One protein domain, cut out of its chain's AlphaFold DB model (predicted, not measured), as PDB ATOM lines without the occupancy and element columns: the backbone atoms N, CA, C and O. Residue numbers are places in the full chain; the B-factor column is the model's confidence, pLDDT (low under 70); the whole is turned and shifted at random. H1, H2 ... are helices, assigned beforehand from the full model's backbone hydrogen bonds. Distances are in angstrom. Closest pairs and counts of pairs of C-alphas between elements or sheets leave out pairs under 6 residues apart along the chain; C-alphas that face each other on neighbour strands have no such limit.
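What this domain is: This is residues 204 to 288 of the 657 residues of the protein "FHA domain-containing protein" of Tieghemostelium lacteum (UniProt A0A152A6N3). Helices H6 and H7 join in a corner like an L, and H3 sits in its angle, about perpendicular to both. The short helices H4 and H5 pack at one end of this body, the short H2 packs on H7, and H1 lies at the opposite end, near H7 alone. The 85 printed residues hold seven named helices, H1 to H7 in order along the chain, and no named strand; the class is all helix. The whole is compact, with a radius of gyration of the C-alphas of 13.5 A, yet elongated in outline, spanning 40 by 24 by 22 A.

How they stand to each other: H1, residues 205 to 215, is close but not clearly touching H7, residues 275 to 287; their closest C-alphas, Tyr 212 and Gly 283, are 6.9 A apart, at a steep tilt of 54 degrees, opposite ways. H2, residues 220 to 223, touches H7 at residues 276 to 281 alone, closest at the C-alphas of Leu 222 and Thr 277, 5.7 A. H3, residues 228 to 239, touches H7 about perpendicular at 75 degrees, closest at the C-alphas of Val 228 and Met 285, 6.2 A. H4, residues 244 to 249, touches H6, residues 261 to 273, at a steep tilt of 40 degrees, opposite ways; the closest C-alphas are Gln 248 and Lys 261, 5.9 A. H5, residues 251 to 254, only just touches H3, with 3 pairs of C-alphas within 8 A, closest Asn 233 and Phe 254, 6.3 A. H3 and H6 only just touch, also with 3 pairs, closest Leu 234 and Trp 268, 7.5 A, about perpendicular at 89 degrees. H6 and H7 touch only at the corner by their link, closest at the C-alphas of Leu 271 and Ala 278, 4.8 A, about perpendicular at 88 degrees. H1 is apart from H3, H4, H5 and H6. Every O i to N i+4 pair is within hydrogen-bond range in H3, H4, H6 and H7; H1 has 6 of 7, and H2 and H5 are too short for such a pair.

Where its parts are: H1 begins at C-alpha 205 (-31.063, 29.183, -52.336) and is 15.3 A long. H2 measures 5.2 A, H3 16.7 A, H4 8.7 A and H5 5.3 A from first to last C-alpha. H6 begins at C-alpha 261 (-0.102, 34.356, -39.101); H6 and H7 are each 18.0 A long. H7 ends at C-alpha 287 (-22.436, 23.880, -51.799).

The domain as a whole: The two C-alphas farthest apart, Lys 214 and Asn 249, are 40.0 A apart. The printed part has no cut, and no link is long. Mean pLDDT of the printed part is 73.7; residues 204 to 220, 240, 251 to 254 and 287 to 288 are under 70.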
ATOM      1  N   LYS A 204     -34.741  31.247 -52.863       52.47
ATOM      2  CA  LYS A 204     -33.567  32.110 -52.676       52.47
ATOM      3  C   LYS A 204     -32.269  31.303 -52.828       52.47
ATOM      4  O   LYS A 204     -31.402  31.710 -53.590       52.47
ATOM      5  N   ILE A 205     -32.187  30.129 -52.196       55.59
ATOM      6  CA  ILE A 205     -31.063  29.183 -52.336       55.59
ATOM      7  C   ILE A 205     -31.047  28.566 -53.742       55.59
ATOM      8  O   ILE A 205     -30.004  28.521 -54.372       55.59
ATOM      9  N   GLU A 206     -32.205  28.195 -54.292       57.34
ATOM     10  CA  GLU A 206     -32.360  27.703 -55.671       57.34
ATOM     11  C   GLU A 206     -31.872  28.739 -56.703       57.34
ATOM     12  O   GLU A 206     -31.254  28.383 -57.703       57.34
ATOM     13  N   LYS A 207     -32.078  30.039 -56.446       56.22
ATOM     14  CA  LYS A 207     -31.514  31.119 -57.273       56.22
ATOM     15  C   LYS A 207     -30.009  31.311 -57.077       56.22
ATOM     16  O   LYS A 207     -29.344  31.637 -58.050       56.22
ATOM     17  N   LEU A 208     -29.473  31.111 -55.871       51.75
ATOM     18  CA  LEU A 208     -28.025  31.162 -55.617       51.75
ATOM     19  C   LEU A 208     -27.305  29.989 -56.292       51.75
ATOM     20  O   LEU A 208     -26.369  30.216 -57.049       51.75
ATOM     21  N   TYR A 209     -27.816  28.769 -56.121       52.50
ATOM     22  CA  TYR A 209     -27.360  27.544 -56.785       52.50
ATOM     23  C   TYR A 209     -27.309  27.720 -58.312       52.50
ATOM     24  O   TYR A 209     -26.273  27.502 -58.936       52.50
ATOM     25  N   ASN A 210     -28.393  28.234 -58.910       52.72
ATOM     26  CA  ASN A 210     -28.452  28.517 -60.348       52.72
ATOM     27  C   ASN A 210     -27.674  29.783 -60.791       52.72
ATOM     28  O   ASN A 210     -27.361  29.887 -61.974       52.72
ATOM     29  N   LYS A 211     -27.347  30.742 -59.901       51.41
ATOM     30  CA  LYS A 211     -26.403  31.846 -60.205       51.41
ATOM     31  C   LYS A 211     -24.984  31.287 -60.273       51.41
ATOM     32  O   LYS A 211     -24.296  31.521 -61.260       51.41
ATOM     33  N   TYR A 212     -24.582  30.531 -59.251       52.69
ATOM     34  CA  TYR A 212     -23.248  29.957 -59.123       52.69
ATOM     35  C   TYR A 212     -22.945  29.019 -60.301       52.69
ATOM     36  O   TYR A 212     -22.085  29.333 -61.114       52.69
ATOM     37  N   ILE A 213     -23.759  27.975 -60.511       55.41
ATOM     38  CA  ILE A 213     -23.577  26.985 -61.595       55.41
ATOM     39  C   ILE A 213     -23.553  27.614 -63.001       55.41
ATOM     40  O   ILE A 213     -22.965  27.046 -63.920       55.41
ATOM     41  N   LYS A 214     -24.182  28.781 -63.195       44.50
ATOM     42  CA  LYS A 214     -24.242  29.458 -64.499       44.50
ATOM     43  C   LYS A 214     -23.087  30.443 -64.751       44.50
ATOM     44  O   LYS A 214     -22.857  30.773 -65.911       44.50
ATOM     45  N   TYR A 215     -22.393  30.921 -63.714       48.19
ATOM     46  CA  TYR A 215     -21.420  32.019 -63.847       48.19
ATOM     47  C   TYR A 215     -20.074  31.813 -63.138       48.19
ATOM     48  O   TYR A 215     -19.111  32.456 -63.537       48.19
ATOM     49  N   HIS A 216     -19.971  30.908 -62.161       51.28
ATOM     50  CA  HIS A 216     -18.709  30.562 -61.504       51.28
ATOM     51  C   HIS A 216     -18.518  29.042 -61.521       51.28
ATOM     52  O   HIS A 216     -19.170  28.300 -60.788       51.28
ATOM     53  N   GLN A 217     -17.594  28.579 -62.362       54.34
ATOM     54  CA  GLN A 217     -16.883  27.335 -62.064       54.34
ATOM     55  C   GLN A 217     -15.964  27.605 -60.856       54.34
ATOM     56  O   GLN A 217     -15.558  28.756 -60.674       54.34
ATOM     57  N   PRO A 218     -15.652  26.607 -60.011       56.84
ATOM     58  CA  PRO A 218     -14.766  26.810 -58.867       56.84
ATOM     59  C   PRO A 218     -13.354  27.159 -59.351       56.84
ATOM     60  O   PRO A 218     -12.619  26.291 -59.823       56.84
ATOM     61  N   ASP A 219     -12.991  28.437 -59.261       64.94
ATOM     62  CA  ASP A 219     -11.693  28.923 -59.712       64.94
ATOM     63  C   ASP A 219     -10.630  28.666 -58.639       64.94
ATOM     64  O   ASP A 219     -10.470  29.408 -57.665       64.94
ATOM     65  N   GLN A 220      -9.873  27.588 -58.844       64.50
ATOM     66  CA  GLN A 220      -8.794  27.180 -57.952       64.50
ATOM     67  C   GLN A 220      -7.695  28.254 -57.813       64.50
ATOM     68  O   GLN A 220      -6.943  28.203 -56.843       64.50
ATOM     69  N   SER A 221      -7.600  29.242 -58.717       71.31
ATOM     70  CA  SER A 221      -6.626  30.336 -58.603       71.31
ATOM     71  C   SER A 221      -6.989  31.371 -57.527       71.31
ATOM     72  O   SER A 221      -6.088  31.870 -56.854       71.31
ATOM     73  N   LEU A 222      -8.283  31.627 -57.286       71.62
ATOM     74  CA  LEU A 222      -8.768  32.539 -56.232       71.62
ATOM     75  C   LEU A 222      -8.666  31.911 -54.832       71.62
ATOM     76  O   LEU A 222      -8.393  32.576 -53.829       71.62
ATOM     77  N   ARG A 223      -8.851  30.590 -54.753       72.25
ATOM     78  CA  ARG A 223      -8.644  29.814 -53.524       72.25
ATOM     79  C   ARG A 223      -7.163  29.577 -53.224       72.25
ATOM     80  O   ARG A 223      -6.743  29.641 -52.066       72.25
ATOM     81  N   GLY A 224      -6.393  29.256 -54.261       77.94
ATOM     82  CA  GLY A 224      -5.006  28.819 -54.172       77.94
ATOM     83  C   GLY A 224      -4.846  27.589 -53.276       77.94
ATOM     84  O   GLY A 224      -5.247  26.482 -53.627       77.94
ATOM     85  N   GLU A 225      -4.235  27.821 -52.117       78.00
ATOM     86  CA  GLU A 225      -3.725  26.813 -51.177       78.00
ATOM     87  C   GLU A 225      -4.718  26.389 -50.079       78.00
ATOM     88  O   GLU A 225      -4.486  25.392 -49.390       78.00
ATOM     89  N   TRP A 226      -5.800  27.151 -49.897       83.56
ATOM     90  CA  TRP A 226      -6.812  26.946 -48.856       83.56
ATOM     91  C   TRP A 226      -7.846  25.895 -49.275       83.56
ATOM     92  O   TRP A 226      -8.006  25.610 -50.459       83.56
ATOM     93  N   THR A 227      -8.604  25.335 -48.332       82.62
ATOM     94  CA  THR A 227      -9.789  24.510 -48.633       82.62
ATOM     95  C   THR A 227     -11.073  25.181 -48.146       82.62
ATOM     96  O   THR A 227     -11.047  26.001 -47.230       82.62
ATOM     97  N   VAL A 228     -12.229  24.770 -48.688       79.12
ATOM     98  CA  VAL A 228     -13.561  25.201 -48.197       79.12
ATOM     99  C   VAL A 228     -13.692  24.976 -46.686       79.12
ATOM    100  O   VAL A 228     -14.350  25.741 -45.985       79.12
ATOM    101  N   ARG A 229     -13.053  23.918 -46.167       77.50
ATOM    102  CA  ARG A 229     -13.091  23.586 -44.744       77.50
ATOM    103  C   ARG A 229     -12.229  24.526 -43.899       77.50
ATOM    104  O   ARG A 229     -12.609  24.805 -42.764       77.50
ATOM    105  N   ASP A 230     -11.132  25.035 -44.450       84.06
ATOM    106  CA  ASP A 230     -10.268  26.003 -43.773       84.06
ATOM    107  C   ASP A 230     -10.945  27.368 -43.684       84.06
ATOM    108  O   ASP A 230     -10.994  27.943 -42.599       84.06
ATOM    109  N   ASP A 231     -11.564  27.822 -44.781       85.88
ATOM    110  CA  ASP A 231     -12.389  29.036 -44.809       85.88
ATOM    111  C   ASP A 231     -13.492  28.967 -43.727       85.88
ATOM    112  O   ASP A 231     -13.655  29.894 -42.931       85.88
ATOM    113  N   TYR A 232     -14.183  27.822 -43.610       81.69
ATOM    114  CA  TYR A 232     -15.159  27.549 -42.544       81.69
ATOM    115  C   TYR A 232     -14.582  27.694 -41.128       81.69
ATOM    116  O   TYR A 232     -15.181  28.364 -40.284       81.69
ATOM    117  N   ASN A 233     -13.446  27.047 -40.847       81.31
ATOM    118  CA  ASN A 233     -12.856  27.048 -39.506       81.31
ATOM    119  C   ASN A 233     -12.288  28.432 -39.146       81.31
ATOM    120  O   ASN A 233     -12.421  28.855 -37.999       81.31
ATOM    121  N   LEU A 234     -11.714  29.148 -40.122       85.12
ATOM    122  CA  LEU A 234     -11.189  30.508 -39.981       85.12
ATOM    123  C   LEU A 234     -12.303  31.494 -39.608       85.12
ATOM    124  O   LEU A 234     -12.176  32.230 -38.628       85.12
ATOM    125  N   ILE A 235     -13.415  31.456 -40.349       83.44
ATOM    126  CA  ILE A 235     -14.604  32.271 -40.075       83.44
ATOM    127  C   ILE A 235     -15.156  31.961 -38.673       83.44
ATOM    128  O   ILE A 235     -15.490  32.893 -37.941       83.44
ATOM    129  N   GLU A 236     -15.209  30.690 -38.256       80.19
ATOM    130  CA  GLU A 236     -15.659  30.327 -36.904       80.19
ATOM    131  C   GLU A 236     -14.703  30.825 -35.806       80.19
ATOM    132  O   GLU A 236     -15.163  31.465 -34.862       80.19
ATOM    133  N   GLN A 237     -13.389  30.584 -35.907       79.69
ATOM    134  CA  GLN A 237     -12.454  30.969 -34.834       79.69
ATOM    135  C   GLN A 237     -12.416  32.495 -34.639       79.69
ATOM    136  O   GLN A 237     -12.320  32.972 -33.506       79.69
ATOM    137  N   ILE A 238     -12.568  33.268 -35.720       80.69
ATOM    138  CA  ILE A 238     -12.645  34.732 -35.646       80.69
ATOM    139  C   ILE A 238     -14.010  35.195 -35.102       80.69
ATOM    140  O   ILE A 238     -14.049  36.112 -34.284       80.69
ATOM    141  N   GLN A 239     -15.125  34.530 -35.436       75.56
ATOM    142  CA  GLN A 239     -16.430  34.788 -34.795       75.56
ATOM    143  C   GLN A 239     -16.449  34.444 -33.293       75.56
ATOM    144  O   GLN A 239     -17.236  35.019 -32.539       75.56
ATOM    145  N   LEU A 240     -15.571  33.545 -32.840       67.94
ATOM    146  CA  LEU A 240     -15.332  33.249 -31.424       67.94
ATOM    147  C   LEU A 240     -14.413  34.280 -30.728       67.94
ATOM    148  O   LEU A 240     -14.167  34.150 -29.532       67.94
ATOM    149  N   ASN A 241     -13.953  35.322 -31.437       73.44
ATOM    150  CA  ASN A 241     -12.997  36.343 -30.978       73.44
ATOM    151  C   ASN A 241     -11.637  35.786 -30.510       73.44
ATOM    152  O   ASN A 241     -10.956  36.413 -29.698       73.44
ATOM    153  N   ILE A 242     -11.224  34.620 -31.018       77.25
ATOM    154  CA  ILE A 242      -9.920  34.031 -30.690       77.25
ATOM    155  C   ILE A 242      -8.826  34.870 -31.377       77.25
ATOM    156  O   ILE A 242      -8.928  35.134 -32.580       77.25
ATOM    157  N   PRO A 243      -7.773  35.318 -30.665       80.12
ATOM    158  CA  PRO A 243      -6.719  36.118 -31.276       80.12
ATOM    159  C   PRO A 243      -5.960  35.294 -32.325       80.12
ATOM    160  O   PRO A 243      -5.635  34.129 -32.094       80.12
ATOM    161  N   LEU A 244      -5.598  35.908 -33.460       78.19
ATOM    162  CA  LEU A 244      -4.928  35.219 -34.581       78.19
ATOM    163  C   LEU A 244      -3.653  34.459 -34.168       78.19
ATOM    164  O   LEU A 244      -3.294  33.476 -34.804       78.19
ATOM    165  N   GLN A 245      -2.985  34.883 -33.095       75.94
ATOM    166  CA  GLN A 245      -1.797  34.223 -32.548       75.94
ATOM    167  C   GLN A 245      -2.113  32.904 -31.812       75.94
ATOM    168  O   GLN A 245      -1.288  31.997 -31.798       75.94
ATOM    169  N   GLU A 246      -3.312  32.749 -31.248       77.06
ATOM    170  CA  GLU A 246      -3.781  31.488 -30.655       77.06
ATOM    171  C   GLU A 246      -4.368  30.550 -31.721       77.06
ATOM    172  O   GLU A 246      -4.153  29.336 -31.657       77.06
ATOM    173  N   ILE A 247      -5.011  31.114 -32.755       77.88
ATOM    174  CA  ILE A 247      -5.381  30.388 -33.980       77.88
ATOM    175  C   ILE A 247      -4.113  29.804 -34.634       77.88
ATOM    176  O   ILE A 247      -4.076  28.612 -34.929       77.88
ATOM    177  N   GLN A 248      -3.050  30.610 -34.769       77.38
ATOM    178  CA  GLN A 248      -1.739  30.191 -35.279       77.38
ATOM    179  C   GLN A 248      -1.135  29.033 -34.477       77.38
ATOM    180  O   GLN A 248      -0.739  28.021 -35.051       77.38
ATOM    181  N   ASN A 249      -1.086  29.151 -33.149       74.50
ATOM    182  CA  ASN A 249      -0.493  28.123 -32.285       74.50
ATOM    183  C   ASN A 249      -1.264  26.786 -32.311       74.50
ATOM    184  O   ASN A 249      -0.746  25.769 -31.862       74.50
ATOM    185  N   ASN A 250      -2.490  26.780 -32.843       71.19
ATOM    186  CA  ASN A 250      -3.327  25.597 -33.034       71.19
ATOM    187  C   ASN A 250      -3.592  25.297 -34.529       71.19
ATOM    188  O   ASN A 250      -4.514  24.542 -34.841       71.19
ATOM    189  N   SER A 251      -2.811  25.867 -35.457       68.75
ATOM    190  CA  SER A 251      -3.058  25.825 -36.911       68.75
ATOM    191  C   SER A 251      -3.269  24.388 -37.428       68.75
ATOM    192  O   SER A 251      -4.324  24.083 -37.982       68.75
ATOM    193  N   ALA A 252      -2.375  23.453 -37.074       60.47
ATOM    194  CA  ALA A 252      -2.459  22.021 -37.412       60.47
ATOM    195  C   ALA A 252      -3.691  21.262 -36.862       60.47
ATOM    196  O   ALA A 252      -3.954  20.128 -37.257       60.47
ATOM    197  N   LYS A 253      -4.444  21.851 -35.923       65.81
ATOM    198  CA  LYS A 253      -5.679  21.282 -35.350       65.81
ATOM    199  C   LYS A 253      -6.940  21.847 -36.009       65.81
ATOM    200  O   LYS A 253      -7.992  21.204 -35.968       65.81
ATOM    201  N   PHE A 254      -6.850  23.047 -36.580       65.81
ATOM    202  CA  PHE A 254      -7.976  23.769 -37.171       65.81
ATOM    203  C   PHE A 254      -7.955  23.802 -38.700       65.81
ATOM    204  O   PHE A 254      -9.008  24.033 -39.287       65.81
ATOM    205  N   PHE A 255      -6.822  23.547 -39.351       80.88
ATOM    206  CA  PHE A 255      -6.677  23.674 -40.801       80.88
ATOM    207  C   PHE A 255      -6.075  22.425 -41.460       80.88
ATOM    208  O   PHE A 255      -5.521  21.551 -40.798       80.88
ATOM    209  N   SER A 256      -6.200  22.346 -42.784       80.12
ATOM    210  CA  SER A 256      -5.660  21.289 -43.649       80.12
ATOM    211  C   SER A 256      -4.128  21.242 -43.694       80.12
ATOM    212  O   SER A 256      -3.557  20.204 -44.028       80.12
ATOM    213  N   ARG A 257      -3.471  22.352 -43.345       77.75
ATOM    214  CA  ARG A 257      -2.019  22.519 -43.223       77.75
ATOM    215  C   ARG A 257      -1.696  23.544 -42.137       77.75
ATOM    216  O   ARG A 257      -2.566  24.306 -41.721       77.75
ATOM    217  N   GLU A 258      -0.430  23.631 -41.749       78.81
ATOM    218  CA  GLU A 258       0.063  24.755 -40.952       78.81
ATOM    219  C   GLU A 258       0.202  26.009 -41.828       78.81
ATOM    220  O   GLU A 258       1.168  26.162 -42.567       78.81
ATOM    221  N   PHE A 259      -0.780  26.909 -41.743       82.75
ATOM    222  CA  PHE A 259      -0.652  28.282 -42.241       82.75
ATOM    223  C   PHE A 259       0.099  29.160 -41.233       82.75
ATOM    224  O   PHE A 259       0.050  28.894 -40.028       82.75
ATOM    225  N   THR A 260       0.746  30.221 -41.719       85.50
ATOM    226  CA  THR A 260       1.365  31.286 -40.912       85.50
ATOM    227  C   THR A 260       0.376  32.401 -40.549       85.50
ATOM    228  O   THR A 260      -0.672  32.571 -41.178       85.50
ATOM    229  N   LYS A 261       0.739  33.237 -39.562       83.12
ATOM    230  CA  LYS A 261      -0.102  34.356 -39.101       83.12
ATOM    231  C   LYS A 261      -0.414  35.325 -40.244       83.12
ATOM    232  O   LYS A 261      -1.533  35.818 -40.343       83.12
ATOM    233  N   GLU A 262       0.573  35.593 -41.096       84.94
ATOM    234  CA  GLU A 262       0.453  36.519 -42.223       84.94
ATOM    235  C   GLU A 262      -0.468  35.959 -43.312       84.94
ATOM    236  O   GLU A 262      -1.268  36.702 -43.874       84.94
ATOM    237  N   GLU A 263      -0.443  34.646 -43.555       87.62
ATOM    238  CA  GLU A 263      -1.360  33.974 -44.483       87.62
ATOM    239  C   GLU A 263      -2.791  33.909 -43.941       87.62
ATOM    240  O   GLU A 263      -3.729  34.173 -44.692       87.62
ATOM    241  N   ILE A 264      -2.966  33.629 -42.645       86.50
ATOM    242  CA  ILE A 264      -4.263  33.683 -41.948       86.50
ATOM    243  C   ILE A 264      -4.854  35.097 -42.038       86.50
ATOM    244  O   ILE A 264      -6.011  35.272 -42.425       86.50
ATOM    245  N   GLU A 265      -4.056  36.125 -41.732       87.69
ATOM    246  CA  GLU A 265      -4.484  37.525 -41.795       87.69
ATOM    247  C   GLU A 265      -4.785  37.966 -43.240       87.69
ATOM    248  O   GLU A 265      -5.762  38.677 -43.481       87.69
ATOM    249  N   LYS A 266      -3.994  37.501 -44.216       87.94
ATOM    250  CA  LYS A 266      -4.208  37.738 -45.650       87.94
ATOM    251  C   LYS A 266      -5.489  37.070 -46.155       87.94
ATOM    252  O   LYS A 266      -6.292  37.754 -46.781       87.94
ATOM    253  N   ARG A 267      -5.728  35.785 -45.855       89.50
ATOM    254  CA  ARG A 267      -6.955  35.074 -46.268       89.50
ATOM    255  C   ARG A 267      -8.192  35.694 -45.630       89.50
ATOM    256  O   ARG A 267      -9.179  35.899 -46.329       89.50
ATOM    257  N   TRP A 268      -8.127  36.068 -44.351       89.44
ATOM    258  CA  TRP A 268      -9.218  36.782 -43.685       89.44
ATOM    259  C   TRP A 268      -9.518  38.135 -44.345       89.44
ATOM    260  O   TRP A 268     -10.678  38.447 -44.601       89.44
ATOM    261  N   LYS A 269      -8.487  38.914 -44.705       86.81
ATOM    262  CA  LYS A 269      -8.661  40.162 -45.467       86.81
ATOM    263  C   LYS A 269      -9.264  39.915 -46.854       86.81
ATOM    264  O   LYS A 269     -10.179  40.643 -47.225       86.81
ATOM    265  N   SER A 270      -8.831  38.890 -47.591       86.00
ATOM    266  CA  SER A 270      -9.455  38.524 -48.873       86.00
ATOM    267  C   SER A 270     -10.935  38.160 -48.707       86.00
ATOM    268  O   SER A 270     -11.767  38.715 -49.410       86.00
ATOM    269  N   LEU A 271     -11.292  37.324 -47.725       85.06
ATOM    270  CA  LEU A 271     -12.687  36.936 -47.454       85.06
ATOM    271  C   LEU A 271     -13.594  38.103 -47.002       85.06
ATOM    272  O   LEU A 271     -14.816  37.961 -47.043       85.06
ATOM    273  N   LEU A 272     -13.027  39.235 -46.566       83.38
ATOM    274  CA  LEU A 272     -13.770  40.445 -46.183       83.38
ATOM    275  C   LEU A 272     -13.819  41.535 -47.263       83.38
ATOM    276  O   LEU A 272     -14.796  42.284 -47.310       83.38
ATOM    277  N   TYR A 273     -12.761  41.681 -48.067       86.12
ATOM    278  CA  TYR A 273     -12.547  42.858 -48.920       86.12
ATOM    279  C   TYR A 273     -12.376  42.546 -50.412       86.12
ATOM    280  O   TYR A 273     -12.551  43.451 -51.225       86.12
ATOM    281  N   ASP A 274     -12.048  41.307 -50.783       85.44
ATOM    282  CA  ASP A 274     -12.018  40.871 -52.179       85.44
ATOM    283  C   ASP A 274     -13.341  40.177 -52.525       85.44
ATOM    284  O   ASP A 274     -13.658  39.101 -52.015       85.44
ATOM    285  N   GLN A 275     -14.127  40.819 -53.389       77.88
ATOM    286  CA  GLN A 275     -15.464  40.354 -53.734       77.88
ATOM    287  C   GLN A 275     -15.441  39.010 -54.474       77.88
ATOM    288  O   GLN A 275     -16.328  38.193 -54.233       77.88
ATOM    289  N   ASP A 276     -14.443  38.753 -55.324       78.25
ATOM    290  CA  ASP A 276     -14.398  37.520 -56.117       78.25
ATOM    291  C   ASP A 276     -13.990  36.325 -55.240       78.25
ATOM    292  O   ASP A 276     -14.651  35.285 -55.272       78.25
ATOM    293  N   THR A 277     -12.994  36.492 -54.357       82.38
ATOM    294  CA  THR A 277     -12.663  35.482 -53.331       82.38
ATOM    295  C   THR A 277     -13.819  35.250 -52.345       82.38
ATOM    296  O   THR A 277     -14.045  34.114 -51.921       82.38
ATOM    297  N   ALA A 278     -14.573  36.290 -51.976       81.00
ATOM    298  CA  ALA A 278     -15.709  36.163 -51.061       81.00
ATOM    299  C   ALA A 278     -16.921  35.446 -51.694       81.00
ATOM    300  O   ALA A 278     -17.514  34.580 -51.042       81.00
ATOM    301  N   ASP A 279     -17.275  35.745 -52.954       76.44
ATOM    302  CA  ASP A 279     -18.340  35.033 -53.690       76.44
ATOM    303  C   ASP A 279     -17.914  33.576 -54.020       76.44
ATOM    304  O   ASP A 279     -18.761  32.676 -53.987       76.44
ATOM    305  N   GLU A 280     -16.618  33.302 -54.259       77.62
ATOM    306  CA  GLU A 280     -16.060  31.942 -54.417       77.62
ATOM    307  C   GLU A 280     -16.165  31.148 -53.106       77.62
ATOM    308  O   GLU A 280     -16.904  30.160 -53.033       77.62
ATOM    309  N   GLY A 281     -15.512  31.614 -52.036       77.88
ATOM    310  CA  GLY A 281     -15.524  30.960 -50.726       77.88
ATOM    311  C   GLY A 281     -16.943  30.760 -50.187       77.88
ATOM    312  O   GLY A 281     -17.338  29.633 -49.876       77.88
ATOM    313  N   GLY A 282     -17.752  31.823 -50.158       76.12
ATOM    314  CA  GLY A 282     -19.139  31.776 -49.691       76.12
ATOM    315  C   GLY A 282     -20.042  30.883 -50.549       76.12
ATOM    316  O   GLY A 282     -20.872  30.146 -50.010       76.12
ATOM    317  N   GLY A 283     -19.859  30.886 -51.873       73.12
ATOM    318  CA  GLY A 283     -20.576  29.998 -52.790       73.12
ATOM    319  C   GLY A 283     -20.287  28.520 -52.518       73.12
ATOM    320  O   GLY A 283     -21.213  27.710 -52.434       73.12
ATOM    321  N   LEU A 284     -19.020  28.167 -52.293       71.50
ATOM    322  CA  LEU A 284     -18.625  26.788 -52.005       71.50
ATOM    323  C   LEU A 284     -18.958  26.330 -50.583       71.50
ATOM    324  O   LEU A 284     -19.292  25.160 -50.403       71.50
ATOM    325  N   MET A 285     -18.985  27.226 -49.595       74.56
ATOM    326  CA  MET A 285     -19.562  26.925 -48.278       74.56
ATOM    327  C   MET A 285     -21.055  26.559 -48.393       74.56
ATOM    328  O   MET A 285     -21.514  25.608 -47.766       74.56
ATOM    329  N   VAL A 286     -21.816  27.250 -49.253       72.25
ATOM    330  CA  VAL A 286     -23.230  26.917 -49.526       72.25
ATOM    331  C   VAL A 286     -23.392  25.576 -50.261       72.25
ATOM    332  O   VAL A 286     -24.388  24.886 -50.035       72.25
ATOM    333  N   LEU A 287     -22.434  25.181 -51.109       64.25
ATOM    334  CA  LEU A 287     -22.436  23.880 -51.799       64.25
ATOM    335  C   LEU A 287     -21.950  22.710 -50.928       64.25
ATOM    336  O   LEU A 287     -22.380  21.577 -51.147       64.25
ATOM    337  N   HIS A 288     -21.115  22.973 -49.920       62.12
ATOM    338  CA  HIS A 288     -20.589  21.971 -48.990       62.12
ATOM    339  C   HIS A 288     -20.910  22.335 -47.526       62.12
ATOM    340  O   HIS A 288     -19.992  22.680 -46.778       62.12
TER     341      HIS A 288